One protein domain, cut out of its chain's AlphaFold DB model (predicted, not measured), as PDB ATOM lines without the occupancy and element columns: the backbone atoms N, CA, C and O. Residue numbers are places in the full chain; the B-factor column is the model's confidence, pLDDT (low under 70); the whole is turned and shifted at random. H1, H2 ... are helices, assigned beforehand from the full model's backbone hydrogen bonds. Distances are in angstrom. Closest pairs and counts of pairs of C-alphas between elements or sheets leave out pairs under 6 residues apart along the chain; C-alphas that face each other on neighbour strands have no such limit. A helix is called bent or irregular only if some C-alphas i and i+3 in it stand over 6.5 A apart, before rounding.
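What this domain is: This is residues 15 to 205 of the 818 residues of an uncharacterized protein of Polysphondylium pallidum (strain ATCC 26659 / Pp 5 / PN500) (UniProt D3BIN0). The domain is a slab of helices, with a loose bundle of H1, H3 and H4 at one end, H8 in the middle, and the helical hairpin of H10 and H11 with H12 at the other end. Between the two ends, H5 packs on H8, and H6, H7 and H9 make a cluster that joins H3 to H11. The first turns of H1, residues 16 to 20, stick out past the rest. The printed part has 191 residues with twelve named helices, H1 to H12 in order along the chain, and no named strand; the class is all helix. The whole is compact, with a radius of gyration of the C-alphas of 17.3 A and spans of 56 by 42 by 26 A.

How they stand to each other: H1, residues 16 to 40, is the longest helix and touches H4, residues 70 to 90, at a shallow tilt of 28 degrees, opposite ways; their closest C-alphas are those of Cys 28 and Tyr 82, 6.0 A apart. H3, residues 53 to 65, completes the bundle of three helices and is close to H4 but not clearly touching, the closest C-alphas being those of Ile 57 and Ile 79 at 7.1 A. H2, residues 45 to 48, is close to H1 but not clearly touching, with C-alphas 33 and 48 at 7.4 A. H4 has a kink of 32 degrees near residue 84, and with residues 83 to 87 alone it touches H8, residues 124 to 141, at a steep tilt of 48 degrees; the closest C-alphas, of Lys 84 and Asp 126, are 5.5 A apart. H5, residues 97 to 104, touches H8, with C-alphas 100 and 138 closest at 6.3 A. H3 touches H6, residues 107 to 110, with C-alphas 58 and 107 closest at 5.8 A. H3 is about perpendicular to H7, residues 112 to 118, at 85 degrees, and touches it, with C-alphas 61 and 114 closest at 6.7 A. H9, residues 147 to 160, touches H7, with C-alphas 112 and 159 closest at 5.6 A. H8 and H9 form a helical hairpin and only just touch, with 3 pairs of C-alphas within 8 A, the closest being 128 and 160 at 6.4 A. H11, residues 183 to 196, touches H9, with C-alphas 150 and 192 closest at 5.4 A. H10, residues 163 to 171, forms a helical hairpin with H11, and they only just touch, with 3 pairs of C-alphas within 8 A, the closest being 170 and 186 at 5.8 A. H12, residues 198 to 205, and H11 touch only at the corner, and only just, with 3 pairs of C-alphas within 8 A, the closest being 194 and 201 at 6.3 A. H1 and H11 are apart. Every O i to N i+4 pair is within hydrogen-bond range in H1, H3, H5, H7, H8, H9, H10 and H11; in H4 13 of 17 are, in H12 0 of 4, with 3 of 5 O i to N i+3 pairs, and H2 and H6 are too short for such a pair.

Where its parts are: H1 runs 36.5 A from C-alpha 16 at (386.592, 24.629, 56.939) to C-alpha 40. H4 is 31.0 A long and irregular, C-alphas 71 and 74 being 7.8 A apart. H8 runs 26.2 A from C-alpha 124 at (391.581, 19.165, 84.808). H11 measures 20.2 A, H9 19.7 A and H3 18.2 A. H12 is irregular, with C-alphas 199 and 202 at 7.3 A, and ends at C-alpha 205, at (421.394, 12.179, 84.341).

The domain as a whole: The two C-alphas farthest apart, of Gly 41 and Ser 205, are 56.8 A apart. The printed part has no cut. The link from H10 to H11, 11 residues, is long. The mean pLDDT of the printed part is 84.1; it is under 70 at residues 15 to 22, 40 to 51, 68, 91 to 93 and 173 to 179.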
ATOM      1  N   ASN A  15     390.461  24.474  54.912       38.75
ATOM      2  CA  ASN A  15     390.381  24.993  56.291       38.75
ATOM      3  C   ASN A  15     388.924  25.324  56.685       38.75
ATOM      4  O   ASN A  15     388.639  26.411  57.181       38.75
ATOM      5  N   SER A  16     387.967  24.421  56.447       41.09
ATOM      6  CA  SER A  16     386.592  24.629  56.939       41.09
ATOM      7  C   SER A  16     386.496  24.449  58.461       41.09
ATOM      8  O   SER A  16     385.812  25.220  59.120       41.09
ATOM      9  N   THR A  17     387.264  23.521  59.039       46.50
ATOM     10  CA  THR A  17     387.287  23.244  60.489       46.50
ATOM     11  C   THR A  17     387.982  24.330  61.317       46.50
ATOM     12  O   THR A  17     387.555  24.622  62.428       46.50
ATOM     13  N   ILE A  18     389.020  24.984  60.778       48.25
ATOM     14  CA  ILE A  18     389.741  26.063  61.485       48.25
ATOM     15  C   ILE A  18     388.875  27.327  61.627       48.25
ATOM     16  O   ILE A  18     389.018  28.068  62.601       48.25
ATOM     17  N   ILE A  19     387.983  27.581  60.664       53.53
ATOM     18  CA  ILE A  19     387.041  28.705  60.723       53.53
ATOM     19  C   ILE A  19     385.964  28.426  61.780       53.53
ATOM     20  O   ILE A  19     385.735  29.284  62.630       53.53
ATOM     21  N   GLU A  20     385.404  27.212  61.803       53.44
ATOM     22  CA  GLU A  20     384.410  26.792  62.805       53.44
ATOM     23  C   GLU A  20     384.954  26.886  64.245       53.44
ATOM     24  O   GLU A  20     384.326  27.504  65.103       53.44
ATOM     25  N   ASP A  21     386.171  26.391  64.508       54.34
ATOM     26  CA  ASP A  21     386.771  26.439  65.853       54.34
ATOM     27  C   ASP A  21     387.085  27.883  66.325       54.34
ATOM     28  O   ASP A  21     387.060  28.185  67.526       54.34
ATOM     29  N   ARG A  22     387.391  28.802  65.395       59.56
ATOM     30  CA  ARG A  22     387.619  30.226  65.703       59.56
ATOM     31  C   ARG A  22     386.316  30.937  66.050       59.56
ATOM     32  O   ARG A  22     386.301  31.748  66.982       59.56
ATOM     33  N   ASP A  23     385.251  30.629  65.322       70.75
ATOM     34  CA  ASP A  23     383.925  31.179  65.575       70.75
ATOM     35  C   ASP A  23     383.380  30.681  66.921       70.75
ATOM     36  O   ASP A  23     382.815  31.476  67.677       70.75
ATOM     37  N   ASP A  24     383.660  29.434  67.306       73.56
ATOM     38  CA  ASP A  24     383.270  28.871  68.603       73.56
ATOM     39  C   ASP A  24     383.960  29.556  69.796       73.56
ATOM     40  O   ASP A  24     383.300  29.911  70.782       73.56
ATOM     41  N   LEU A  25     385.277  29.798  69.726       75.62
ATOM     42  CA  LEU A  25     385.999  30.491  70.803       75.62
ATOM     43  C   LEU A  25     385.548  31.954  70.921       75.62
ATOM     44  O   LEU A  25     385.271  32.437  72.024       75.62
ATOM     45  N   GLN A  26     385.419  32.650  69.787       78.62
ATOM     46  CA  GLN A  26     384.953  34.035  69.750       78.62
ATOM     47  C   GLN A  26     383.509  34.153  70.259       78.62
ATOM     48  O   GLN A  26     383.172  35.119  70.955       78.62
ATOM     49  N   THR A  27     382.670  33.154  69.976       81.06
ATOM     50  CA  THR A  27     381.301  33.049  70.490       81.06
ATOM     51  C   THR A  27     381.298  32.823  71.997       81.06
ATOM     52  O   THR A  27     380.568  33.521  72.704       81.06
ATOM     53  N   CYS A  28     382.151  31.937  72.525       76.12
ATOM     54  CA  CYS A  28     382.296  31.734  73.970       76.12
ATOM     55  C   CYS A  28     382.703  33.031  74.677       76.12
ATOM     56  O   CYS A  28     382.068  33.425  75.651       76.12
ATOM     57  N   ILE A  29     383.699  33.751  74.155       75.81
ATOM     58  CA  ILE A  29     384.156  35.025  74.728       75.81
ATOM     59  C   ILE A  29     383.052  36.083  74.664       75.81
ATOM     60  O   ILE A  29     382.795  36.776  75.649       75.81
ATOM     61  N   SER A  30     382.378  36.218  73.523       82.31
ATOM     62  CA  SER A  30     381.301  37.201  73.346       82.31
ATOM     63  C   SER A  30     380.126  36.912  74.285       82.31
ATOM     64  O   SER A  30     379.584  37.830  74.907       82.31
ATOM     65  N   THR A  31     379.795  35.631  74.462       83.06
ATOM     66  CA  THR A  31     378.779  35.157  75.410       83.06
ATOM     67  C   THR A  31     379.204  35.428  76.849       83.06
ATOM     68  O   THR A  31     378.424  35.992  77.613       83.06
ATOM     69  N   LEU A  32     380.455  35.128  77.211       78.94
ATOM     70  CA  LEU A  32     381.010  35.403  78.535       78.94
ATOM     71  C   LEU A  32     380.937  36.899  78.861       78.94
ATOM     72  O   LEU A  32     380.426  37.278  79.913       78.94
ATOM     73  N   LYS A  33     381.376  37.763  77.936       81.31
ATOM     74  CA  LYS A  33     381.303  39.225  78.089       81.31
ATOM     75  C   LYS A  33     379.857  39.694  78.269       81.31
ATOM     76  O   LYS A  33     379.594  40.490  79.168       81.31
ATOM     77  N   SER A  34     378.918  39.173  77.475       83.19
ATOM     78  CA  SER A  34     377.484  39.477  77.596       83.19
ATOM     79  C   SER A  34     376.907  39.055  78.954       83.19
ATOM     80  O   SER A  34     376.259  39.857  79.631       83.19
ATOM     81  N   LEU A  35     377.204  37.831  79.404       80.69
ATOM     82  CA  LEU A  35     376.754  37.302  80.693       80.69
ATOM     83  C   LEU A  35     377.314  38.110  81.866       80.69
ATOM     84  O   LEU A  35     376.581  38.409  82.806       80.69
ATOM     85  N   ILE A  36     378.583  38.515  81.808       75.62
ATOM     86  CA  ILE A  36     379.214  39.331  82.852       75.62
ATOM     87  C   ILE A  36     378.572  40.719  82.923       75.62
ATOM     88  O   ILE A  36     378.223  41.171  84.013       75.62
ATOM     89  N   LEU A  37     378.347  41.377  81.782       78.06
ATOM     90  CA  LEU A  37     377.677  42.680  81.733       78.06
ATOM     91  C   LEU A  37     376.252  42.606  82.293       78.06
ATOM     92  O   LEU A  37     375.867  43.451  83.102       78.06
ATOM     93  N   LYS A  38     375.503  41.557  81.930       79.44
ATOM     94  CA  LYS A  38     374.155  41.292  82.454       79.44
ATOM     95  C   LYS A  38     374.160  41.053  83.966       79.44
ATOM     96  O   LYS A  38     373.250  41.503  84.656       79.44
ATOM     97  N   THR A  39     375.162  40.341  84.471       73.12
ATOM     98  CA  THR A  39     375.214  39.903  85.874       73.12
ATOM     99  C   THR A  39     375.731  40.993  86.809       73.12
ATOM    100  O   THR A  39     375.301  41.061  87.958       73.12
ATOM    101  N   PHE A  40     376.640  41.853  86.340       69.25
ATOM    102  CA  PHE A  40     377.353  42.780  87.217       69.25
ATOM    103  C   PHE A  40     377.048  44.259  86.994       69.25
ATOM    104  O   PHE A  40     377.370  45.024  87.892       69.25
ATOM    105  N   GLY A  41     376.398  44.662  85.890       55.94
ATOM    106  CA  GLY A  41     375.723  45.961  85.676       55.94
ATOM    107  C   GLY A  41     376.551  47.260  85.771       55.94
ATOM    108  O   GLY A  41     376.190  48.256  85.154       55.94
ATOM    109  N   SER A  42     377.664  47.272  86.505       56.44
ATOM    110  CA  SER A  42     378.469  48.437  86.884       56.44
ATOM    111  C   SER A  42     379.871  48.430  86.273       56.44
ATOM    112  O   SER A  42     380.706  49.258  86.634       56.44
ATOM    113  N   LEU A  43     380.174  47.475  85.394       58.56
ATOM    114  CA  LEU A  43     381.479  47.361  84.747       58.56
ATOM    115  C   LEU A  43     381.465  48.107  83.403       58.56
ATOM    116  O   LEU A  43     380.673  47.788  82.521       58.56
ATOM    117  N   ASP A  44     382.341  49.106  83.246       59.66
ATOM    118  CA  ASP A  44     382.448  49.917  82.023       59.66
ATOM    119  C   ASP A  44     382.835  49.050  80.807       59.66
ATOM    120  O   ASP A  44     383.890  48.403  80.788       59.66
ATOM    121  N   HIS A  45     382.004  49.081  79.760       57.50
ATOM    122  CA  HIS A  45     382.233  48.421  78.470       57.50
ATOM    123  C   HIS A  45     383.617  48.727  77.868       57.50
ATOM    124  O   HIS A  45     384.189  47.871  77.189       57.50
ATOM    125  N   LYS A  46     384.183  49.916  78.125       58.03
ATOM    126  CA  LYS A  46     385.511  50.313  77.622       58.03
ATOM    127  C   LYS A  46     386.669  49.550  78.263       58.03
ATOM    128  O   LYS A  46     387.738  49.465  77.659       58.03
ATOM    129  N   ASN A  47     386.471  48.985  79.452       55.06
ATOM    130  CA  ASN A  47     387.470  48.143  80.105       55.06
ATOM    131  C   ASN A  47     387.482  46.733  79.487       55.06
ATOM    132  O   ASN A  47     388.542  46.155  79.288       55.06
ATOM    133  N   PHE A  48     386.328  46.205  79.070       57.19
ATOM    134  CA  PHE A  48     386.174  44.832  78.559       57.19
ATOM    135  C   PHE A  48     386.749  44.567  77.160       57.19
ATOM    136  O   PHE A  48     387.025  43.414  76.810       57.19
ATOM    137  N   SER A  49     386.909  45.600  76.331       58.31
ATOM    138  CA  SER A  49     387.485  45.463  74.986       58.31
ATOM    139  C   SER A  49     389.016  45.497  74.970       58.31
ATOM    140  O   SER A  49     389.607  45.128  73.960       58.31
ATOM    141  N   LYS A  50     389.655  45.921  76.071       60.69
ATOM    142  CA  LYS A  50     391.112  46.105  76.159       60.69
ATOM    143  C   LYS A  50     391.867  44.927  76.772       60.69
ATOM    144  O   LYS A  50     393.051  44.774  76.492       60.69
ATOM    145  N   TYR A  51     391.218  44.127  77.618       66.69
ATOM    146  CA  TYR A  51     391.868  43.005  78.300       66.69
ATOM    147  C   TYR A  51     391.747  41.705  77.504       66.69
ATOM    148  O   TYR A  51     390.744  41.478  76.824       66.69
ATOM    149  N   ASN A  52     392.764  40.846  77.618       81.88
ATOM    150  CA  ASN A  52     392.709  39.500  77.063       81.88
ATOM    151  C   ASN A  52     391.726  38.609  77.847       81.88
ATOM    152  O   ASN A  52     391.336  38.910  78.979       81.88
ATOM    153  N   ASP A  53     391.322  37.499  77.236       86.06
ATOM    154  CA  ASP A  53     390.248  36.664  77.781       86.06
ATOM    155  C   ASP A  53     390.645  35.984  79.097       86.06
ATOM    156  O   ASP A  53     389.829  35.881  80.009       86.06
ATOM    157  N   ILE A  54     391.918  35.605  79.244       90.81
ATOM    158  CA  ILE A  54     392.455  34.994  80.469       90.81
ATOM    159  C   ILE A  54     392.388  35.960  81.655       90.81
ATOM    160  O   ILE A  54     391.993  35.561  82.750       90.81
ATOM    161  N   TYR A  55     392.715  37.238  81.449       89.69
ATOM    162  CA  TYR A  55     392.558  38.268  82.475       89.69
ATOM    163  C   TYR A  55     391.106  38.424  82.887       89.69
ATOM    164  O   TYR A  55     390.803  38.459  84.079       89.69
ATOM    165  N   LEU A  56     390.201  38.474  81.908       87.50
ATOM    166  CA  LEU A  56     388.785  38.593  82.199       87.50
ATOM    167  C   LEU A  56     388.283  37.405  83.028       87.50
ATOM    168  O   LEU A  56     387.609  37.604  84.037       87.50
ATOM    169  N   ILE A  57     388.650  36.186  82.632       91.19
ATOM    170  CA  ILE A  57     388.307  34.963  83.361       91.19
ATOM    171  C   ILE A  57     388.851  35.029  84.791       91.19
ATOM    172  O   ILE A  57     388.095  34.797  85.728       91.19
ATOM    173  N   ALA A  58     390.114  35.408  84.986       92.50
ATOM    174  CA  ALA A  58     390.707  35.514  86.317       92.50
ATOM    175  C   ALA A  58     389.970  36.521  87.221       92.50
ATOM    176  O   ALA A  58     389.680  36.215  88.377       92.50
ATOM    177  N   VAL A  59     389.610  37.698  86.694       89.25
ATOM    178  CA  VAL A  59     388.828  38.709  87.430       89.25
ATOM    179  C   VAL A  59     387.466  38.156  87.848       89.25
ATOM    180  O   VAL A  59     387.054  38.324  88.996       89.25
ATOM    181  N   VAL A  60     386.782  37.468  86.934       89.50
ATOM    182  CA  VAL A  60     385.469  36.865  87.190       89.50
ATOM    183  C   VAL A  60     385.567  35.754  88.227       89.50
ATOM    184  O   VAL A  60     384.734  35.694  89.126       89.50
ATOM    185  N   LEU A  61     386.591  34.904  88.150       92.31
ATOM    186  CA  LEU A  61     386.814  33.850  89.137       92.31
ATOM    187  C   LEU A  61     387.017  34.430  90.533       92.31
ATOM    188  O   LEU A  61     386.343  33.984  91.456       92.31
ATOM    189  N   ASN A  62     387.857  35.460  90.675       91.19
ATOM    190  CA  ASN A  62     388.057  36.136  91.961       91.19
ATOM    191  C   ASN A  62     386.727  36.646  92.541       91.19
ATOM    192  O   ASN A  62     386.475  36.504  93.729       91.19
ATOM    193  N   TRP A  63     385.842  37.185  91.698       88.50
ATOM    194  CA  TRP A  63     384.524  37.659  92.134       88.50
ATOM    195  C   TRP A  63     383.566  36.534  92.532       88.50
ATOM    196  O   TRP A  63     382.778  36.698  93.464       88.50
ATOM    197  N   ILE A  64     383.587  35.414  91.807       90.62
ATOM    198  CA  ILE A  64     382.698  34.280  92.077       90.62
ATOM    199  C   ILE A  64     383.131  33.550  93.355       90.62
ATOM    200  O   ILE A  64     382.262  33.145  94.128       90.62
ATOM    201  N   ILE A  65     384.439  33.414  93.600       91.19
ATOM    202  CA  ILE A  65     384.996  32.733  94.782       91.19
ATOM    203  C   ILE A  65     384.440  33.322  96.083       91.19
ATOM    204  O   ILE A  65     384.040  32.569  96.966       91.19
ATOM    205  N   ASP A  66     384.306  34.646  96.168       83.81
ATOM    206  CA  ASP A  66     383.812  35.326  97.372       83.81
ATOM    207  C   ASP A  66     382.304  35.144  97.623       83.81
ATOM    208  O   ASP A  66     381.803  35.489  98.695       83.81
ATOM    209  N   ARG A  67     381.543  34.664  96.631       82.56
ATOM    210  CA  ARG A  67     380.070  34.685  96.665       82.56
ATOM    211  C   ARG A  67     379.408  33.331  96.441       82.56
ATOM    212  O   ARG A  67     378.213  33.248  96.683       82.56
ATOM    213  N   ASP A  68     380.144  32.330  95.956       69.25
ATOM    214  CA  ASP A  68     379.722  30.990  95.505       69.25
ATOM    215  C   ASP A  68     378.206  30.688  95.569       69.25
ATOM    216  O   ASP A  68     377.717  29.905  96.384       69.25
ATOM    217  N   THR A  69     377.435  31.317  94.676       74.25
ATOM    218  CA  THR A  69     375.996  31.064  94.533       74.25
ATOM    219  C   THR A  69     375.696  30.288  93.250       74.25
ATOM    220  O   THR A  69     376.381  30.415  92.232       74.25
ATOM    221  N   LYS A  70     374.586  29.530  93.250       78.19
ATOM    222  CA  LYS A  70     374.050  28.851  92.049       78.19
ATOM    223  C   LYS A  70     373.729  29.810  90.891       78.19
ATOM    224  O   LYS A  70     373.535  29.355  89.768       78.19
ATOM    225  N   GLN A  71     373.678  31.120  91.146       79.31
ATOM    226  CA  GLN A  71     373.369  32.147  90.148       79.31
ATOM    227  C   GLN A  71     374.459  32.285  89.072       79.31
ATOM    228  O   GLN A  71     374.193  32.857  88.021       79.31
ATOM    229  N   TYR A  72     375.656  31.724  89.283       87.06
ATOM    230  CA  TYR A  72     376.780  31.833  88.343       87.06
ATOM    231  C   TYR A  72     377.002  30.595  87.458       87.06
ATOM    232  O   TYR A  72     378.022  30.515  86.774       87.06
ATOM    233  N   ASN A  73     376.079  29.625  87.436       88.81
ATOM    234  CA  ASN A  73     376.254  28.378  86.675       88.81
ATOM    235  C   ASN A  73     376.461  28.604  85.167       88.81
ATOM    236  O   ASN A  73     377.316  27.951  84.575       88.81
ATOM    237  N   GLU A  74     375.739  29.549  84.559       87.25
ATOM    238  CA  GLU A  74     375.904  29.894  83.137       87.25
ATOM    239  C   GLU A  74     377.309  30.452  82.849       87.25
ATOM    240  O   GLU A  74     377.940  30.090  81.856       87.25
ATOM    241  N   ILE A  75     377.849  31.274  83.759       87.75
ATOM    242  CA  ILE A  75     379.212  31.817  83.655       87.75
ATOM    243  C   ILE A  75     380.248  30.695  83.805       87.75
ATOM    244  O   ILE A  75     381.170  30.608  82.995       87.75
ATOM    245  N   LYS A  76     380.080  29.803  84.794       92.81
ATOM    246  CA  LYS A  76     380.960  28.638  85.013       92.81
ATOM    247  C   LYS A  76     381.002  27.725  83.778       92.81
ATOM    248  O   LYS A  76     382.084  27.347  83.335       92.81
ATOM    249  N   GLN A  77     379.845  27.431  83.179       91.62
ATOM    250  CA  GLN A  77     379.757  26.648  81.939       91.62
ATOM    251  C   GLN A  77     380.468  27.339  80.773       91.62
ATOM    252  O   GLN A  77     381.211  26.690  80.042       91.62
ATOM    253  N   CYS A  78     380.300  28.655  80.625       89.19
ATOM    254  CA  CYS A  78     380.958  29.419  79.570       89.19
ATOM    255  C   CYS A  78     382.494  29.412  79.714       89.19
ATOM    256  O   CYS A  78     383.203  29.176  78.736       89.19
ATOM    257  N   ILE A  79     383.013  29.577  80.938       92.38
ATOM    258  CA  ILE A  79     384.451  29.453  81.239       92.38
ATOM    259  C   ILE A  79     384.949  28.028  80.947       92.38
ATOM    260  O   ILE A  79     386.014  27.858  80.356       92.38
ATOM    261  N   SER A  80     384.181  26.994  81.303       93.69
ATOM    262  CA  SER A  80     384.541  25.608  80.981       93.69
ATOM    263  C   SER A  80     384.619  25.361  79.475       93.69
ATOM    264  O   SER A  80     385.568  24.723  79.018       93.69
ATOM    265  N   SER A  81     383.662  25.872  78.697       90.00
ATOM    266  CA  SER A  81     383.692  25.776  77.233       90.00
ATOM    267  C   SER A  81     384.889  26.516  76.638       90.00
ATOM    268  O   SER A  81     385.524  26.000  75.722       90.00
ATOM    269  N   TYR A  82     385.258  27.675  77.197       91.56
ATOM    270  CA  TYR A  82     386.449  28.412  76.773       91.56
ATOM    271  C   TYR A  82     387.721  27.560  76.892       91.56
ATOM    272  O   TYR A  82     388.433  27.396  75.904       91.56
ATOM    273  N   PHE A  83     387.993  26.967  78.062       91.06
ATOM    274  CA  PHE A  83     389.195  26.140  78.259       91.06
ATOM    275  C   PHE A  83     389.206  24.894  77.367       91.06
ATOM    276  O   PHE A  83     390.259  24.526  76.848       91.06
ATOM    277  N   LYS A  84     388.035  24.298  77.110       89.62
ATOM    278  CA  LYS A  84     387.886  23.167  76.186       89.62
ATOM    279  C   LYS A  84     388.262  23.527  74.741       89.62
ATOM    280  O   LYS A  84     388.823  22.699  74.025       89.62
ATOM    281  N   CYS A  85     387.959  24.751  74.305       86.31
ATOM    282  CA  CYS A  85     388.250  25.221  72.947       86.31
ATOM    283  C   CYS A  85     389.625  25.901  72.811       86.31
ATOM    284  O   CYS A  85     390.165  25.961  71.707       86.31
ATOM    285  N   PHE A  86     390.219  26.379  73.912       86.69
ATOM    286  CA  PHE A  86     391.430  27.209  73.901       86.69
ATOM    287  C   PHE A  86     392.598  26.580  73.131       86.69
ATOM    288  O   PHE A  86     393.170  27.225  72.257       86.69
ATOM    289  N   LEU A  87     392.927  25.313  73.404       79.00
ATOM    290  CA  LEU A  87     394.082  24.646  72.786       79.00
ATOM    291  C   LEU A  87     393.919  24.414  71.290       79.00
ATOM    292  O   LEU A  87     394.886  24.536  70.541       79.00
ATOM    293  N   LYS A  88     392.700  24.091  70.845       80.38
ATOM    294  CA  LYS A  88     392.413  23.909  69.417       80.38
ATOM    295  C   LYS A  88     392.700  25.190  68.637       80.38
ATOM    296  O   LYS A  88     393.242  25.146  67.537       80.38
ATOM    297  N   TYR A  89     392.385  26.330  69.245       73.88
ATOM    298  CA  TYR A  89     392.628  27.641  68.670       73.88
ATOM    299  C   TYR A  89     394.097  28.088  68.787       73.88
ATOM    300  O   TYR A  89     394.685  28.562  67.810       73.88
ATOM    301  N   SER A  90     394.715  27.922  69.961       71.44
ATOM    302  CA  SER A  90     396.068  28.421  70.241       71.44
ATOM    303  C   SER A  90     397.166  27.629  69.528       71.44
ATOM    304  O   SER A  90     398.218  28.175  69.218       71.44
ATOM    305  N   LEU A  91     396.937  26.352  69.200       69.81
ATOM    306  CA  LEU A  91     397.880  25.574  68.388       69.81
ATOM    307  C   LEU A  91     397.987  26.094  66.944       69.81
ATOM    308  O   LEU A  91     399.021  25.897  66.303       69.81
ATOM    309  N   ASN A  92     396.952  26.784  66.455       65.62
ATOM    310  CA  ASN A  92     396.854  27.291  65.085       65.62
ATOM    311  C   ASN A  92     397.135  28.800  64.962       65.62
ATOM    312  O   ASN A  92     397.278  29.301  63.848       65.62
ATOM    313  N   SER A  93     397.224  29.531  66.077       68.56
ATOM    314  CA  SER A  93     397.467  30.977  66.106       68.56
ATOM    315  C   SER A  93     398.590  31.321  67.086       68.56
ATOM    316  O   SER A  93     398.574  30.893  68.236       68.56
ATOM    317  N   GLU A  94     399.594  32.087  66.647       76.31
ATOM    318  CA  GLU A  94     400.659  32.528  67.554       76.31
ATOM    319  C   GLU A  94     400.083  33.480  68.611       76.31
ATOM    320  O   GLU A  94     399.570  34.556  68.296       76.31
ATOM    321  N   LEU A  95     400.164  33.077  69.884       84.50
ATOM    322  CA  LEU A  95     399.845  33.950  71.008       84.50
ATOM    323  C   LEU A  95     400.846  35.110  71.023       84.50
ATOM    324  O   LEU A  95     402.051  34.889  71.137       84.50
ATOM    325  N   ASN A  96     400.359  36.346  70.920       86.12
ATOM    326  CA  ASN A  96     401.237  37.511  70.958       86.12
ATOM    327  C   ASN A  96     401.813  37.747  72.372       86.12
ATOM    328  O   ASN A  96     401.219  37.371  73.386       86.12
ATOM    329  N   GLU A  97     402.969  38.407  72.452       86.38
ATOM    330  CA  GLU A  97     403.673  38.646  73.724       86.38
ATOM    331  C   GLU A  97     402.833  39.438  74.736       86.38
ATOM    332  O   GLU A  97     402.877  39.166  75.937       86.38
ATOM    333  N   LEU A  98     402.016  40.386  74.259       86.81
ATOM    334  CA  LEU A  98     401.127  41.174  75.112       86.81
ATOM    335  C   LEU A  98     400.078  40.291  75.801       86.81
ATOM    336  O   LEU A  98     399.833  40.447  76.997       86.81
ATOM    337  N   PHE A  99     399.478  39.346  75.073       89.38
ATOM    338  CA  PHE A  99     398.533  38.383  75.627       89.38
ATOM    339  C   PHE A  99     399.203  37.550  76.717       89.38
ATOM    340  O   PHE A  99     398.652  37.413  77.805       89.38
ATOM    341  N   ILE A 100     400.396  37.027  76.446       90.44
ATOM    342  CA  ILE A 100     401.127  36.182  77.393       90.44
ATOM    343  C   ILE A 100     401.463  36.968  78.661       90.44
ATOM    344  O   ILE A 100     401.150  36.523  79.762       90.44
ATOM    345  N   SER A 101     402.026  38.169  78.510       90.44
ATOM    346  CA  SER A 101     402.392  39.039  79.632       90.44
ATOM    347  C   SER A 101     401.187  39.382  80.513       90.44
ATOM    348  O   SER A 101     401.258  39.279  81.739       90.44
ATOM    349  N   ILE A 102     400.041  39.717  79.911       89.94
ATOM    350  CA  ILE A 102     398.811  39.975  80.667       89.94
ATOM    351  C   ILE A 102     398.339  38.695  81.373       89.94
ATOM    352  O   ILE A 102     398.010  38.750  82.555       89.94
ATOM    353  N   ALA A 103     398.332  37.547  80.685       92.56
ATOM    354  CA  ALA A 103     397.866  36.273  81.235       92.56
ATOM    355  C   ALA A 103     398.699  35.808  82.444       92.56
ATOM    356  O   ALA A 103     398.128  35.458  83.479       92.56
ATOM    357  N   LEU A 104     400.032  35.861  82.358       93.62
ATOM    358  CA  LEU A 104     400.943  35.441  83.433       93.62
ATOM    359  C   LEU A 104     400.841  36.293  84.706       93.62
ATOM    360  O   LEU A 104     401.229  35.849  85.788       93.62
ATOM    361  N   ASN A 105     400.318  37.513  84.595       93.44
ATOM    362  CA  ASN A 105     400.120  38.427  85.720       93.44
ATOM    363  C   ASN A 105     398.728  38.306  86.363       93.44
ATOM    364  O   ASN A 105     398.383  39.076  87.256       93.44
ATOM    365  N   THR A 106     397.921  37.328  85.946       95.19
ATOM    366  CA  THR A 106     396.596  37.070  86.529       95.19
ATOM    367  C   THR A 106     396.660  36.174  87.765       95.19
ATOM    368  O   THR A 106     397.661  35.499  88.019       95.19
ATOM    369  N   SER A 107     395.564  36.107  88.528       95.06
ATOM    370  CA  SER A 107     395.456  35.186  89.664       95.06
ATOM    371  C   SER A 107     395.488  33.706  89.255       95.06
ATOM    372  O   SER A 107     395.864  32.881  90.074       95.06
ATOM    373  N   LEU A 108     395.236  33.353  87.989       95.62
ATOM    374  CA  LEU A 108     395.350  31.967  87.503       95.62
ATOM    375  C   LEU A 108     396.782  31.402  87.564       95.62
ATOM    376  O   LEU A 108     396.967  30.199  87.728       95.62
ATOM    377  N   PHE A 109     397.800  32.258  87.452       96.31
ATOM    378  CA  PHE A 109     399.212  31.862  87.576       96.31
ATOM    379  C   PHE A 109     399.798  32.195  88.950       96.31
ATOM    380  O   PHE A 109     400.831  31.650  89.341       96.31
ATOM    381  N   ASN A 110     399.150  33.102  89.683       95.44
ATOM    382  CA  ASN A 110     399.704  33.694  90.896       95.44
ATOM    383  C   ASN A 110     398.955  33.319  92.182       95.44
ATOM    384  O   ASN A 110     399.490  33.591  93.259       95.44
ATOM    385  N   ASP A 111     397.799  32.660  92.095       95.75
ATOM    386  CA  ASP A 111     396.987  32.225  93.229       95.75
ATOM    387  C   ASP A 111     396.508  30.771  93.052       95.75
ATOM    388  O   ASP A 111     395.733  30.432  92.155       95.75
ATOM    389  N   ILE A 112     396.959  29.899  93.955       96.62
ATOM    390  CA  ILE A 112     396.628  28.468  93.963       96.62
ATOM    391  C   ILE A 112     395.128  28.250  94.207       96.62
ATOM    392  O   ILE A 112     394.551  27.308  93.661       96.62
ATOM    393  N   GLY A 113     394.494  29.095  95.028       96.06
ATOM    394  CA  GLY A 113     393.078  28.990  95.373       96.06
ATOM    395  C   GLY A 113     392.177  29.209  94.164       96.06
ATOM    396  O   GLY A 113     391.223  28.458  93.966       96.06
ATOM    397  N   VAL A 114     392.530  30.164  93.303       96.25
ATOM    398  CA  VAL A 114     391.764  30.486  92.091       96.25
ATOM    399  C   VAL A 114     391.811  29.341  91.087       96.25
ATOM    400  O   VAL A 114     390.770  28.925  90.579       96.25
ATOM    401  N   THR A 115     392.992  28.773  90.848       96.38
ATOM    402  CA  THR A 115     393.140  27.623  89.944       96.38
ATOM    403  C   THR A 115     392.447  26.385  90.507       96.38
ATOM    404  O   THR A 115     391.733  25.702  89.777       96.38
ATOM    405  N   LYS A 116     392.550  26.126  91.818       95.69
ATOM    406  CA  LYS A 116     391.792  25.040  92.466       95.69
ATOM    407  C   LYS A 116     390.281  25.241  92.365       95.69
ATOM    408  O   LYS A 116     389.566  24.270  92.141       95.69
ATOM    409  N   TYR A 117     389.795  26.475  92.487       95.88
ATOM    410  CA  TYR A 117     388.378  26.779  92.310       95.88
ATOM    411  C   TYR A 117     387.920  26.557  90.866       95.88
ATOM    412  O   TYR A 117     386.884  25.934  90.646       95.88
ATOM    413  N   LEU A 118     388.708  26.989  89.877       96.19
ATOM    414  CA  LEU A 118     388.435  26.735  88.458       96.19
ATOM    415  C   LEU A 118     388.273  25.229  88.172       96.19
ATOM    416  O   LEU A 118     387.354  24.820  87.464       96.19
ATOM    417  N   LEU A 119     389.105  24.391  88.795       96.56
ATOM    418  CA  LEU A 119     389.041  22.929  88.677       96.56
ATOM    419  C   LEU A 119     387.779  22.294  89.292       96.56
ATOM    420  O   LEU A 119     387.528  21.116  89.061       96.56
ATOM    421  N   THR A 120     386.963  23.036  90.049       95.62
ATOM    422  CA  THR A 120     385.697  22.503  90.590       95.62
ATOM    423  C   THR A 120     384.602  22.367  89.531       95.62
ATOM    424  O   THR A 120     383.632  21.642  89.751       95.62
ATOM    425  N   PHE A 121     384.738  23.044  88.386       95.31
ATOM    426  CA  PHE A 121     383.755  22.997  87.296       95.31
ATOM    427  C   PHE A 121     384.360  22.919  85.885       95.31
ATOM    428  O   PHE A 121     383.606  22.736  84.931       95.31
ATOM    429  N   CYS A 122     385.682  23.027  85.732       95.94
ATOM    430  CA  CYS A 122     386.390  22.777  84.475       95.94
ATOM    431  C   CYS A 122     387.108  21.419  84.494       95.94
ATOM    432  O   CYS A 122     387.535  20.948  85.548       95.94
ATOM    433  N   SER A 123     387.306  20.811  83.319       96.06
ATOM    434  CA  SER A 123     388.142  19.609  83.193       96.06
ATOM    435  C   SER A 123     389.590  19.913  83.579       96.06
ATOM    436  O   SER A 123     390.180  20.884  83.100       96.06
ATOM    437  N   TYR A 124     390.184  19.045  84.399       95.50
ATOM    438  CA  TYR A 124     391.581  19.165  84.808       95.50
ATOM    439  C   TYR A 124     392.543  19.184  83.611       95.50
ATOM    440  O   TYR A 124     393.471  19.988  83.598       95.50
ATOM    441  N   THR A 125     392.309  18.350  82.592       93.38
ATOM    442  CA  THR A 125     393.168  18.289  81.396       93.38
ATOM    443  C   THR A 125     393.147  19.600  80.625       93.38
ATOM    444  O   THR A 125     394.202  20.124  80.288       93.38
ATOM    445  N   ASP A 126     391.957  20.163  80.421       93.06
ATOM    446  CA  ASP A 126     391.759  21.350  79.589       93.06
ATOM    447  C   ASP A 126     392.402  22.578  80.246       93.06
ATOM    448  O   ASP A 126     393.097  23.354  79.592       93.06
ATOM    449  N   VAL A 127     392.232  22.720  81.567       94.94
ATOM    450  CA  VAL A 127     392.861  23.796  82.349       94.94
ATOM    451  C   VAL A 127     394.377  23.624  82.389       94.94
ATOM    452  O   VAL A 127     395.103  24.584  82.124       94.94
ATOM    453  N   ARG A 128     394.866  22.414  82.694       94.88
ATOM    454  CA  ARG A 128     396.303  22.121  82.755       94.88
ATOM    455  C   ARG A 128     396.978  22.470  81.439       94.88
ATOM    456  O   ARG A 128     397.952  23.216  81.433       94.88
ATOM    457  N   ASP A 129     396.460  21.939  80.342       91.31
ATOM    458  CA  ASP A 129     397.093  22.054  79.038       91.31
ATOM    459  C   ASP A 129     397.040  23.505  78.531       91.31
ATOM    460  O   ASP A 129     398.039  24.001  78.014       91.31
ATOM    461  N   ALA A 130     395.940  24.234  78.758       92.19
ATOM    462  CA  ALA A 130     395.842  25.652  78.410       92.19
ATOM    463  C   ALA A 130     396.839  26.527  79.190       92.19
ATOM    464  O   ALA A 130     397.565  27.327  78.591       92.19
ATOM    465  N   LEU A 131     396.906  26.372  80.518       94.69
ATOM    466  CA  LEU A 131     397.812  27.166  81.355       94.69
ATOM    467  C   LEU A 131     399.281  26.810  81.094       94.69
ATOM    468  O   LEU A 131     400.118  27.709  81.004       94.69
ATOM    469  N   LEU A 132     399.594  25.524  80.896       92.50
ATOM    470  CA  LEU A 132     400.932  25.086  80.498       92.50
ATOM    471  C   LEU A 132     401.315  25.593  79.115       92.50
ATOM    472  O   LEU A 132     402.458  25.986  78.928       92.50
ATOM    473  N   HIS A 133     400.389  25.627  78.156       90.75
ATOM    474  CA  HIS A 133     400.669  26.173  76.833       90.75
ATOM    475  C   HIS A 133     401.057  27.654  76.919       90.75
ATOM    476  O   HIS A 133     402.096  28.038  76.389       90.75
ATOM    477  N   ILE A 134     400.295  28.470  77.656       92.81
ATOM    478  CA  ILE A 134     400.628  29.886  77.889       92.81
ATOM    479  C   ILE A 134     401.998  30.015  78.574       92.81
ATOM    480  O   ILE A 134     402.834  30.806  78.132       92.81
ATOM    481  N   PHE A 135     402.253  29.211  79.611       94.19
ATOM    482  CA  PHE A 135     403.537  29.208  80.312       94.19
ATOM    483  C   PHE A 135     404.694  28.808  79.384       94.19
ATOM    484  O   PHE A 135     405.712  29.488  79.344       94.19
ATOM    485  N   PHE A 136     404.537  27.764  78.570       90.94
ATOM    486  CA  PHE A 136     405.566  27.291  77.643       90.94
ATOM    487  C   PHE A 136     405.870  28.285  76.534       90.94
ATOM    488  O   PHE A 136     407.039  28.482  76.208       90.94
ATOM    489  N   VAL A 137     404.846  28.928  75.966       89.81
ATOM    490  CA  VAL A 137     405.076  29.988  74.982       89.81
ATOM    491  C   VAL A 137     405.841  31.132  75.645       89.81
ATOM    492  O   VAL A 137     406.813  31.603  75.066       89.81
ATOM    493  N   SER A 138     405.515  31.499  76.889       91.50
ATOM    494  CA  SER A 138     406.256  32.547  77.598       91.50
ATOM    495  C   SER A 138     407.747  32.246  77.741       91.50
ATOM    496  O   SER A 138     408.579  33.057  77.342       91.50
ATOM    497  N   ILE A 139     408.095  31.038  78.187       92.12
ATOM    498  CA  ILE A 139     409.495  30.662  78.414       92.12
ATOM    499  C   ILE A 139     410.244  30.340  77.113       92.12
ATOM    500  O   ILE A 139     411.470  30.287  77.089       92.12
ATOM    501  N   LYS A 140     409.528  30.104  76.006       87.44
ATOM    502  CA  LYS A 140     410.126  29.941  74.673       87.44
ATOM    503  C   LYS A 140     410.740  31.250  74.176       87.44
ATOM    504  O   LYS A 140     411.730  31.206  73.449       87.44
ATOM    505  N   HIS A 141     410.163  32.388  74.560       83.88
ATOM    506  CA  HIS A 141     410.666  33.715  74.205       83.88
ATOM    507  C   HIS A 141     411.719  34.240  75.193       83.88
ATOM    508  O   HIS A 141     412.431  35.192  74.878       83.88
ATOM    509  N   THR A 142     411.876  33.612  76.364       83.62
ATOM    510  CA  THR A 142     412.905  33.987  77.342       83.62
ATOM    511  C   THR A 142     414.219  33.268  77.076       83.62
ATOM    512  O   THR A 142     414.267  32.042  76.995       83.62
ATOM    513  N   THR A 143     415.317  34.021  77.021       78.75
ATOM    514  CA  THR A 143     416.661  33.441  76.918       78.75
ATOM    515  C   THR A 143     417.255  33.054  78.273       78.75
ATOM    516  O   THR A 143     418.192  32.255  78.314       78.75
ATOM    517  N   GLN A 144     416.694  33.573  79.370       87.38
ATOM    518  CA  GLN A 144     417.223  33.464  80.730       87.38
ATOM    519  C   GLN A 144     416.181  32.932  81.717       87.38
ATOM    520  O   GLN A 144     414.976  33.073  81.513       87.38
ATOM    521  N   PHE A 145     416.669  32.344  82.809       90.94
ATOM    522  CA  PHE A 145     415.843  31.940  83.942       90.94
ATOM    523  C   PHE A 145     415.262  33.164  84.655       90.94
ATOM    524  O   PHE A 145     415.981  34.120  84.944       90.94
ATOM    525  N   SER A 146     413.973  33.104  84.977       92.31
ATOM    526  CA  SER A 146     413.247  34.165  85.669       92.31
ATOM    527  C   SER A 146     412.742  33.668  87.021       92.31
ATOM    528  O   SER A 146     412.110  32.612  87.123       92.31
ATOM    529  N   VAL A 147     412.998  34.442  88.079       91.75
ATOM    530  CA  VAL A 147     412.489  34.139  89.428       91.75
ATOM    531  C   VAL A 147     410.958  34.149  89.445       91.75
ATOM    532  O   VAL A 147     410.355  33.287  90.085       91.75
ATOM    533  N   ASP A 148     410.325  35.060  88.704       93.12
ATOM    534  CA  ASP A 148     408.864  35.150  88.622       93.12
ATOM    535  C   ASP A 148     408.273  33.915  87.938       93.12
ATOM    536  O   ASP A 148     407.303  33.334  88.426       93.12
ATOM    537  N   ASP A 149     408.888  33.451  86.848       94.25
ATOM    538  CA  ASP A 149     408.433  32.246  86.147       94.25
ATOM    539  C   ASP A 149     408.656  30.988  86.981       94.25
ATOM    540  O   ASP A 149     407.817  30.089  86.976       94.25
ATOM    541  N   SER A 150     409.720  30.954  87.783       94.62
ATOM    542  CA  SER A 150     409.939  29.892  88.760       94.62
ATOM    543  C   SER A 150     408.842  29.845  89.829       94.62
ATOM    544  O   SER A 150     408.366  28.761  90.173       94.62
ATOM    545  N   GLN A 151     408.398  30.998  90.335       95.62
ATOM    546  CA  GLN A 151     407.287  31.062  91.288       95.62
ATOM    547  C   GLN A 151     405.957  30.666  90.642       95.62
ATOM    548  O   GLN A 151     405.172  29.938  91.252       95.62
ATOM    549  N   ARG A 152     405.703  31.116  89.406       95.88
ATOM    550  CA  ARG A 152     404.516  30.726  88.629       95.88
ATOM    551  C   ARG A 152     404.497  29.219  88.386       95.88
ATOM    552  O   ARG A 152     403.473  28.589  88.633       95.88
ATOM    553  N   TYR A 153     405.628  28.629  87.996       96.75
ATOM    554  CA  TYR A 153     405.773  27.180  87.853       96.75
ATOM    555  C   TYR A 153     405.416  26.452  89.153       96.75
ATOM    556  O   TYR A 153     404.570  25.564  89.131       96.75
ATOM    557  N   SER A 154     405.988  26.871  90.287       96.94
ATOM    558  CA  SER A 154     405.710  26.272  91.601       96.94
ATOM    559  C   SER A 154     404.216  26.302  91.948       96.94
ATOM    560  O   SER A 154     403.628  25.291  92.328       96.94
ATOM    561  N   LYS A 155     403.544  27.442  91.738       96.88
ATOM    562  CA  LYS A 155     402.098  27.587  91.992       96.88
ATOM    563  C   LYS A 155     401.247  26.728  91.056       96.88
ATOM    564  O   LYS A 155     400.271  26.113  91.497       96.88
ATOM    565  N   LEU A 156     401.614  26.653  89.776       96.19
ATOM    566  CA  LEU A 156     400.969  25.743  88.828       96.19
ATOM    567  C   LEU A 156     401.185  24.285  89.245       96.19
ATOM    568  O   LEU A 156     400.239  23.508  89.240       96.19
ATOM    569  N   ASN A 157     402.381  23.907  89.690       96.56
ATOM    570  CA  ASN A 157     402.665  22.549  90.145       96.56
ATOM    571  C   ASN A 157     401.889  22.175  91.412       96.56
ATOM    572  O   ASN A 157     401.310  21.094  91.489       96.56
ATOM    573  N   GLN A 158     401.748  23.098  92.360       95.88
ATOM    574  CA  GLN A 158     400.942  22.883  93.565       95.88
ATOM    575  C   GLN A 158     399.431  22.783  93.291       95.88
ATOM    576  O   GLN A 158     398.701  22.170  94.073       95.88
ATOM    577  N   SER A 159     398.937  23.403  92.214       95.00
ATOM    578  CA  SER A 159     397.513  23.368  91.844       95.00
ATOM    579  C   SER A 159     397.168  22.241  90.871       95.00
ATOM    580  O   SER A 159     396.076  21.686  90.958       95.00
ATOM    581  N   LEU A 160     398.089  21.890  89.973       94.88
ATOM    582  CA  LEU A 160     397.849  20.993  88.848       94.88
ATOM    583  C   LEU A 160     398.799  19.791  88.801       94.88
ATOM    584  O   LEU A 160     398.636  18.969  87.916       94.88
ATOM    585  N   SER A 161     399.783  19.642  89.689       94.06
ATOM    586  CA  SER A 161     400.726  18.502  89.685       94.06
ATOM    587  C   SER A 161     401.400  18.269  88.319       94.06
ATOM    588  O   SER A 161     401.461  17.148  87.811       94.06
ATOM    589  N   ILE A 162     401.865  19.356  87.692       94.44
ATOM    590  CA  ILE A 162     402.399  19.372  86.318       94.44
ATOM    591  C   ILE A 162     403.797  18.761  86.186       94.44
ATOM    592  O   ILE A 162     404.226  18.506  85.068       94.44
ATOM    593  N   GLU A 163     404.507  18.519  87.288       94.31
ATOM    594  CA  GLU A 163     405.884  18.008  87.305       94.31
ATOM    595  C   GLU A 163     406.077  16.763  86.423       94.31
ATOM    596  O   GLU A 163     406.876  16.779  85.484       94.31
ATOM    597  N   SER A 164     405.282  15.712  86.654       90.50
ATOM    598  CA  SER A 164     405.357  14.463  85.880       90.50
ATOM    599  C   SER A 164     404.993  14.663  84.405       90.50
ATOM    600  O   SER A 164     405.584  14.041  83.520       90.50
ATOM    601  N   TYR A 165     404.056  15.570  84.118       90.38
ATOM    602  CA  TYR A 165     403.684  15.934  82.753       90.38
ATOM    603  C   TYR A 165     404.845  16.634  82.033       90.38
ATOM    604  O   TYR A 165     405.198  16.250  80.919       90.38
ATOM    605  N   CYS A 166     405.487  17.610  82.682       91.56
ATOM    606  CA  CYS A 166     406.647  18.311  82.140       91.56
ATOM    607  C   CYS A 166     407.820  17.355  81.886       91.56
ATOM    608  O   CYS A 166     408.423  17.426  80.817       91.56
ATOM    609  N   LEU A 167     408.110  16.428  82.806       90.31
ATOM    610  CA  LEU A 167     409.164  15.420  82.625       90.31
ATOM    611  C   LEU A 167     408.894  14.507  81.419       90.31
ATOM    612  O   LEU A 167     409.785  14.301  80.596       90.31
ATOM    613  N   ASN A 168     407.657  14.028  81.257       88.81
ATOM    614  CA  ASN A 168     407.259  13.216  80.100       88.81
ATOM    615  C   ASN A 168     407.358  13.977  78.768       88.81
ATOM    616  O   ASN A 168     407.669  13.401  77.723       88.81
ATOM    617  N   LEU A 169     407.097  15.283  78.800       86.19
ATOM    618  CA  LEU A 169     407.193  16.159  77.639       86.19
ATOM    619  C   LEU A 169     408.657  16.464  77.272       86.19
ATOM    620  O   LEU A 169     409.003  16.575  76.093       86.19
ATOM    621  N   ILE A 170     409.545  16.539  78.267       88.75
ATOM    622  CA  ILE A 170     410.992  16.695  78.071       88.75
ATOM    623  C   ILE A 170     411.604  15.422  77.468       88.75
ATOM    624  O   ILE A 170     412.350  15.531  76.483       88.75
ATOM    625  N   SER A 171     411.233  14.244  77.992       85.00
ATOM    626  CA  SER A 171     411.732  12.933  77.543       85.00
ATOM    627  C   SER A 171     411.243  12.522  76.150       85.00
ATOM    628  O   SER A 171     411.842  11.655  75.522       85.00
ATOM    629  N   GLY A 172     410.207  13.181  75.617       78.44
ATOM    630  CA  GLY A 172     409.686  12.916  74.271       78.44
ATOM    631  C   GLY A 172     408.763  11.698  74.184       78.44
ATOM    632  O   GLY A 172     408.440  11.260  73.084       78.44
ATOM    633  N   ASN A 173     408.303  11.175  75.324       69.31
ATOM    634  CA  ASN A 173     407.444   9.989  75.384       69.31
ATOM    635  C   ASN A 173     405.971  10.264  75.023       69.31
ATOM    636  O   ASN A 173     405.196   9.321  74.879       69.31
ATOM    637  N   GLN A 174     405.559  11.526  74.855       62.44
ATOM    638  CA  GLN A 174     404.211  11.854  74.386       62.44
ATOM    639  C   GLN A 174     404.158  11.941  72.857       62.44
ATOM    640  O   GLN A 174     404.575  12.922  72.244       62.44
ATOM    641  N   GLN A 175     403.600  10.896  72.245       49.66
ATOM    642  CA  GLN A 175     403.170  10.899  70.854       49.66
ATOM    643  C   GLN A 175     401.741  11.444  70.773       49.66
ATOM    644  O   GLN A 175     400.846  10.883  71.394       49.66
ATOM    645  N   GLN A 176     401.568  12.484  69.951       52.47
ATOM    646  CA  GLN A 176     400.341  12.999  69.313       52.47
ATOM    647  C   GLN A 176     400.084  14.490  69.619       52.47
ATOM    648  O   GLN A 176     399.597  14.881  70.673       52.47
ATOM    649  N   ASN A 177     400.389  15.313  68.609       55.78
ATOM    650  CA  ASN A 177     399.868  16.667  68.352       55.78
ATOM    651  C   ASN A 177     400.490  17.895  69.046       55.78
ATOM    652  O   ASN A 177     400.070  19.005  68.729       55.78
ATOM    653  N   GLN A 178     401.529  17.775  69.881       61.84
ATOM    654  CA  GLN A 178     402.251  18.952  70.405       61.84
ATOM    655  C   GLN A 178     403.653  19.081  69.791       61.84
ATOM    656  O   GLN A 178     404.417  18.118  69.740       61.84
ATOM    657  N   ARG A 179     404.008  20.285  69.309       68.38
ATOM    658  CA  ARG A 179     405.373  20.592  68.841       68.38
ATOM    659  C   ARG A 179     406.339  20.415  70.014       68.38
ATOM    660  O   ARG A 179     406.155  21.046  71.052       68.38
ATOM    661  N   SER A 180     407.371  19.588  69.845       75.00
ATOM    662  CA  SER A 180     408.384  19.383  70.882       75.00
ATOM    663  C   SER A 180     409.025  20.722  71.276       75.00
ATOM    664  O   SER A 180     409.427  21.470  70.375       75.00
ATOM    665  N   PRO A 181     409.161  21.039  72.576       82.19
ATOM    666  CA  PRO A 181     409.834  22.262  73.003       82.19
ATOM    667  C   PRO A 181     411.278  22.295  72.499       82.19
ATOM    668  O   PRO A 181     411.924  21.252  72.339       82.19
ATOM    669  N   THR A 182     411.791  23.504  72.264       87.06
ATOM    670  CA  THR A 182     413.189  23.701  71.867       87.06
ATOM    671  C   THR A 182     414.120  23.181  72.960       87.06
ATOM    672  O   THR A 182     413.740  23.086  74.131       87.06
ATOM    673  N   LYS A 183     415.370  22.865  72.600       87.50
ATOM    674  CA  LYS A 183     416.383  22.410  73.564       87.50
ATOM    675  C   LYS A 183     416.512  23.372  74.754       87.50
ATOM    676  O   LYS A 183     416.533  22.933  75.897       87.50
ATOM    677  N   GLN A 184     416.505  24.676  74.489       87.50
ATOM    678  CA  GLN A 184     416.566  25.717  75.514       87.50
ATOM    679  C   GLN A 184     415.341  25.712  76.436       87.50
ATOM    680  O   GLN A 184     415.495  25.717  77.654       87.50
ATOM    681  N   THR A 185     414.130  25.627  75.878       89.00
ATOM    682  CA  THR A 185     412.897  25.539  76.673       89.00
ATOM    683  C   THR A 185     412.883  24.289  77.552       89.00
ATOM    684  O   THR A 185     412.469  24.367  78.706       89.00
ATOM    685  N   LYS A 186     413.381  23.147  77.052       91.38
ATOM    686  CA  LYS A 186     413.535  21.931  77.865       91.38
ATOM    687  C   LYS A 186     414.457  22.169  79.060       91.38
ATOM    688  O   LYS A 186     414.090  21.812  80.171       91.38
ATOM    689  N   ILE A 187     415.612  22.802  78.848       92.69
ATOM    690  CA  ILE A 187     416.566  23.078  79.931       92.69
ATOM    691  C   ILE A 187     415.983  24.071  80.947       92.69
ATOM    692  O   ILE A 187     416.087  23.834  82.145       92.69
ATOM    693  N   LEU A 188     415.304  25.132  80.501       92.94
ATOM    694  CA  LEU A 188     414.614  26.067  81.399       92.94
ATOM    695  C   LEU A 188     413.547  25.369  82.249       92.94
ATOM    696  O   LEU A 188     413.489  25.585  83.458       92.94
ATOM    697  N   LEU A 189     412.743  24.490  81.644       92.88
ATOM    698  CA  LEU A 189     411.771  23.682  82.381       92.88
ATOM    699  C   LEU A 189     412.443  22.775  83.409       92.88
ATOM    700  O   LEU A 189     411.962  22.696  84.535       92.88
ATOM    701  N   LEU A 190     413.563  22.141  83.055       94.31
ATOM    702  CA  LEU A 190     414.353  21.355  84.001       94.31
ATOM    703  C   LEU A 190     414.842  22.208  85.175       94.31
ATOM    704  O   LEU A 190     414.735  21.771  86.315       94.31
ATOM    705  N   LEU A 191     415.313  23.433  84.929       95.38
ATOM    706  CA  LEU A 191     415.712  24.348  86.001       95.38
ATOM    707  C   LEU A 191     414.530  24.730  86.901       95.38
ATOM    708  O   LEU A 191     414.694  24.743  88.119       95.38
ATOM    709  N   TYR A 192     413.344  24.995  86.343       95.56
ATOM    710  CA  TYR A 192     412.141  25.262  87.140       95.56
ATOM    711  C   TYR A 192     411.714  24.047  87.976       95.56
ATOM    712  O   TYR A 192     411.409  24.218  89.156       95.56
ATOM    713  N   ILE A 193     411.778  22.836  87.409       94.50
ATOM    714  CA  ILE A 193     411.513  21.572  88.117       94.50
ATOM    715  C   ILE A 193     412.506  21.379  89.265       94.50
ATOM    716  O   ILE A 193     412.085  21.186  90.397       94.50
ATOM    717  N   ILE A 194     413.817  21.476  89.008       94.69
ATOM    718  CA  ILE A 194     414.860  21.303  90.038       94.69
ATOM    719  C   ILE A 194     414.700  22.340  91.151       94.69
ATOM    720  O   ILE A 194     414.915  22.046  92.324       94.69
ATOM    721  N   ASN A 195     414.348  23.571  90.784       94.56
ATOM    722  CA  ASN A 195     414.157  24.651  91.736       94.56
ATOM    723  C   ASN A 195     412.954  24.409  92.660       94.56
ATOM    724  O   ASN A 195     413.030  24.762  93.834       94.56
ATOM    725  N   ASP A 196     411.858  23.862  92.129       95.00
ATOM    726  CA  ASP A 196     410.650  23.529  92.895       95.00
ATOM    727  C   ASP A 196     410.827  22.235  93.708       95.00
ATOM    728  O   ASP A 196     410.455  22.174  94.879       95.00
ATOM    729  N   ASN A 197     411.467  21.222  93.118       94.38
ATOM    730  CA  ASN A 197     411.669  19.904  93.706       94.38
ATOM    731  C   ASN A 197     413.100  19.367  93.465       94.38
ATOM    732  O   ASN A 197     413.338  18.565  92.553       94.38
ATOM    733  N   PRO A 198     414.071  19.730  94.329       93.31
ATOM    734  CA  PRO A 198     415.459  19.278  94.205       93.31
ATOM    735  C   PRO A 198     415.647  17.758  94.315       93.31
ATOM    736  O   PRO A 198     416.678  17.235  93.902       93.31
ATOM    737  N   SER A 199     414.671  17.019  94.859       92.81
ATOM    738  CA  SER A 199     414.784  15.558  95.003       92.81
ATOM    739  C   SER A 199     414.818  14.819  93.657       92.81
ATOM    740  O   SER A 199     415.308  13.691  93.580       92.81
ATOM    741  N   LEU A 200     414.360  15.469  92.582       90.94
ATOM    742  CA  LEU A 200     414.329  14.909  91.234       90.94
ATOM    743  C   LEU A 200     415.647  15.011  90.475       90.94
ATOM    744  O   LEU A 200     415.730  14.477  89.371       90.94
ATOM    745  N   ILE A 201     416.676  15.658  91.035       91.31
ATOM    746  CA  ILE A 201     417.958  15.867  90.348       91.31
ATOM    747  C   ILE A 201     418.490  14.556  89.752       91.31
ATOM    748  O   ILE A 201     418.839  14.528  88.577       91.31
ATOM    749  N   ASN A 202     418.422  13.450  90.502       89.56
ATOM    750  CA  ASN A 202     418.899  12.131  90.067       89.56
ATOM    751  C   ASN A 202     418.215  11.583  88.800       89.56
ATOM    752  O   ASN A 202     418.785  10.721  88.138       89.56
ATOM    753  N   GLN A 203     417.019  12.064  88.449       88.38
ATOM    754  CA  GLN A 203     416.301  11.656  87.234       88.38
ATOM    755  C   GLN A 203     416.800  12.387  85.978       88.38
ATOM    756  O   GLN A 203     416.326  12.114  84.878       88.38
ATOM    757  N   LEU A 204     417.743  13.323  86.125       87.06
ATOM    758  CA  LEU A 204     418.198  14.223  85.064       87.06
ATOM    759  C   LEU A 204     419.597  13.885  84.543       87.06
ATOM    760  O   LEU A 204     420.245  14.746  83.943       87.06
ATOM    761  N   SER A 205     420.059  12.646  84.746       88.75
ATOM    762  CA  SER A 205     421.394  12.179  84.341       88.75
ATOM    763  C   SER A 205     421.747  12.528  82.902       88.75
ATOM    764  O   SER A 205     422.852  12.990  82.624       88.75
TER     765      SER A 205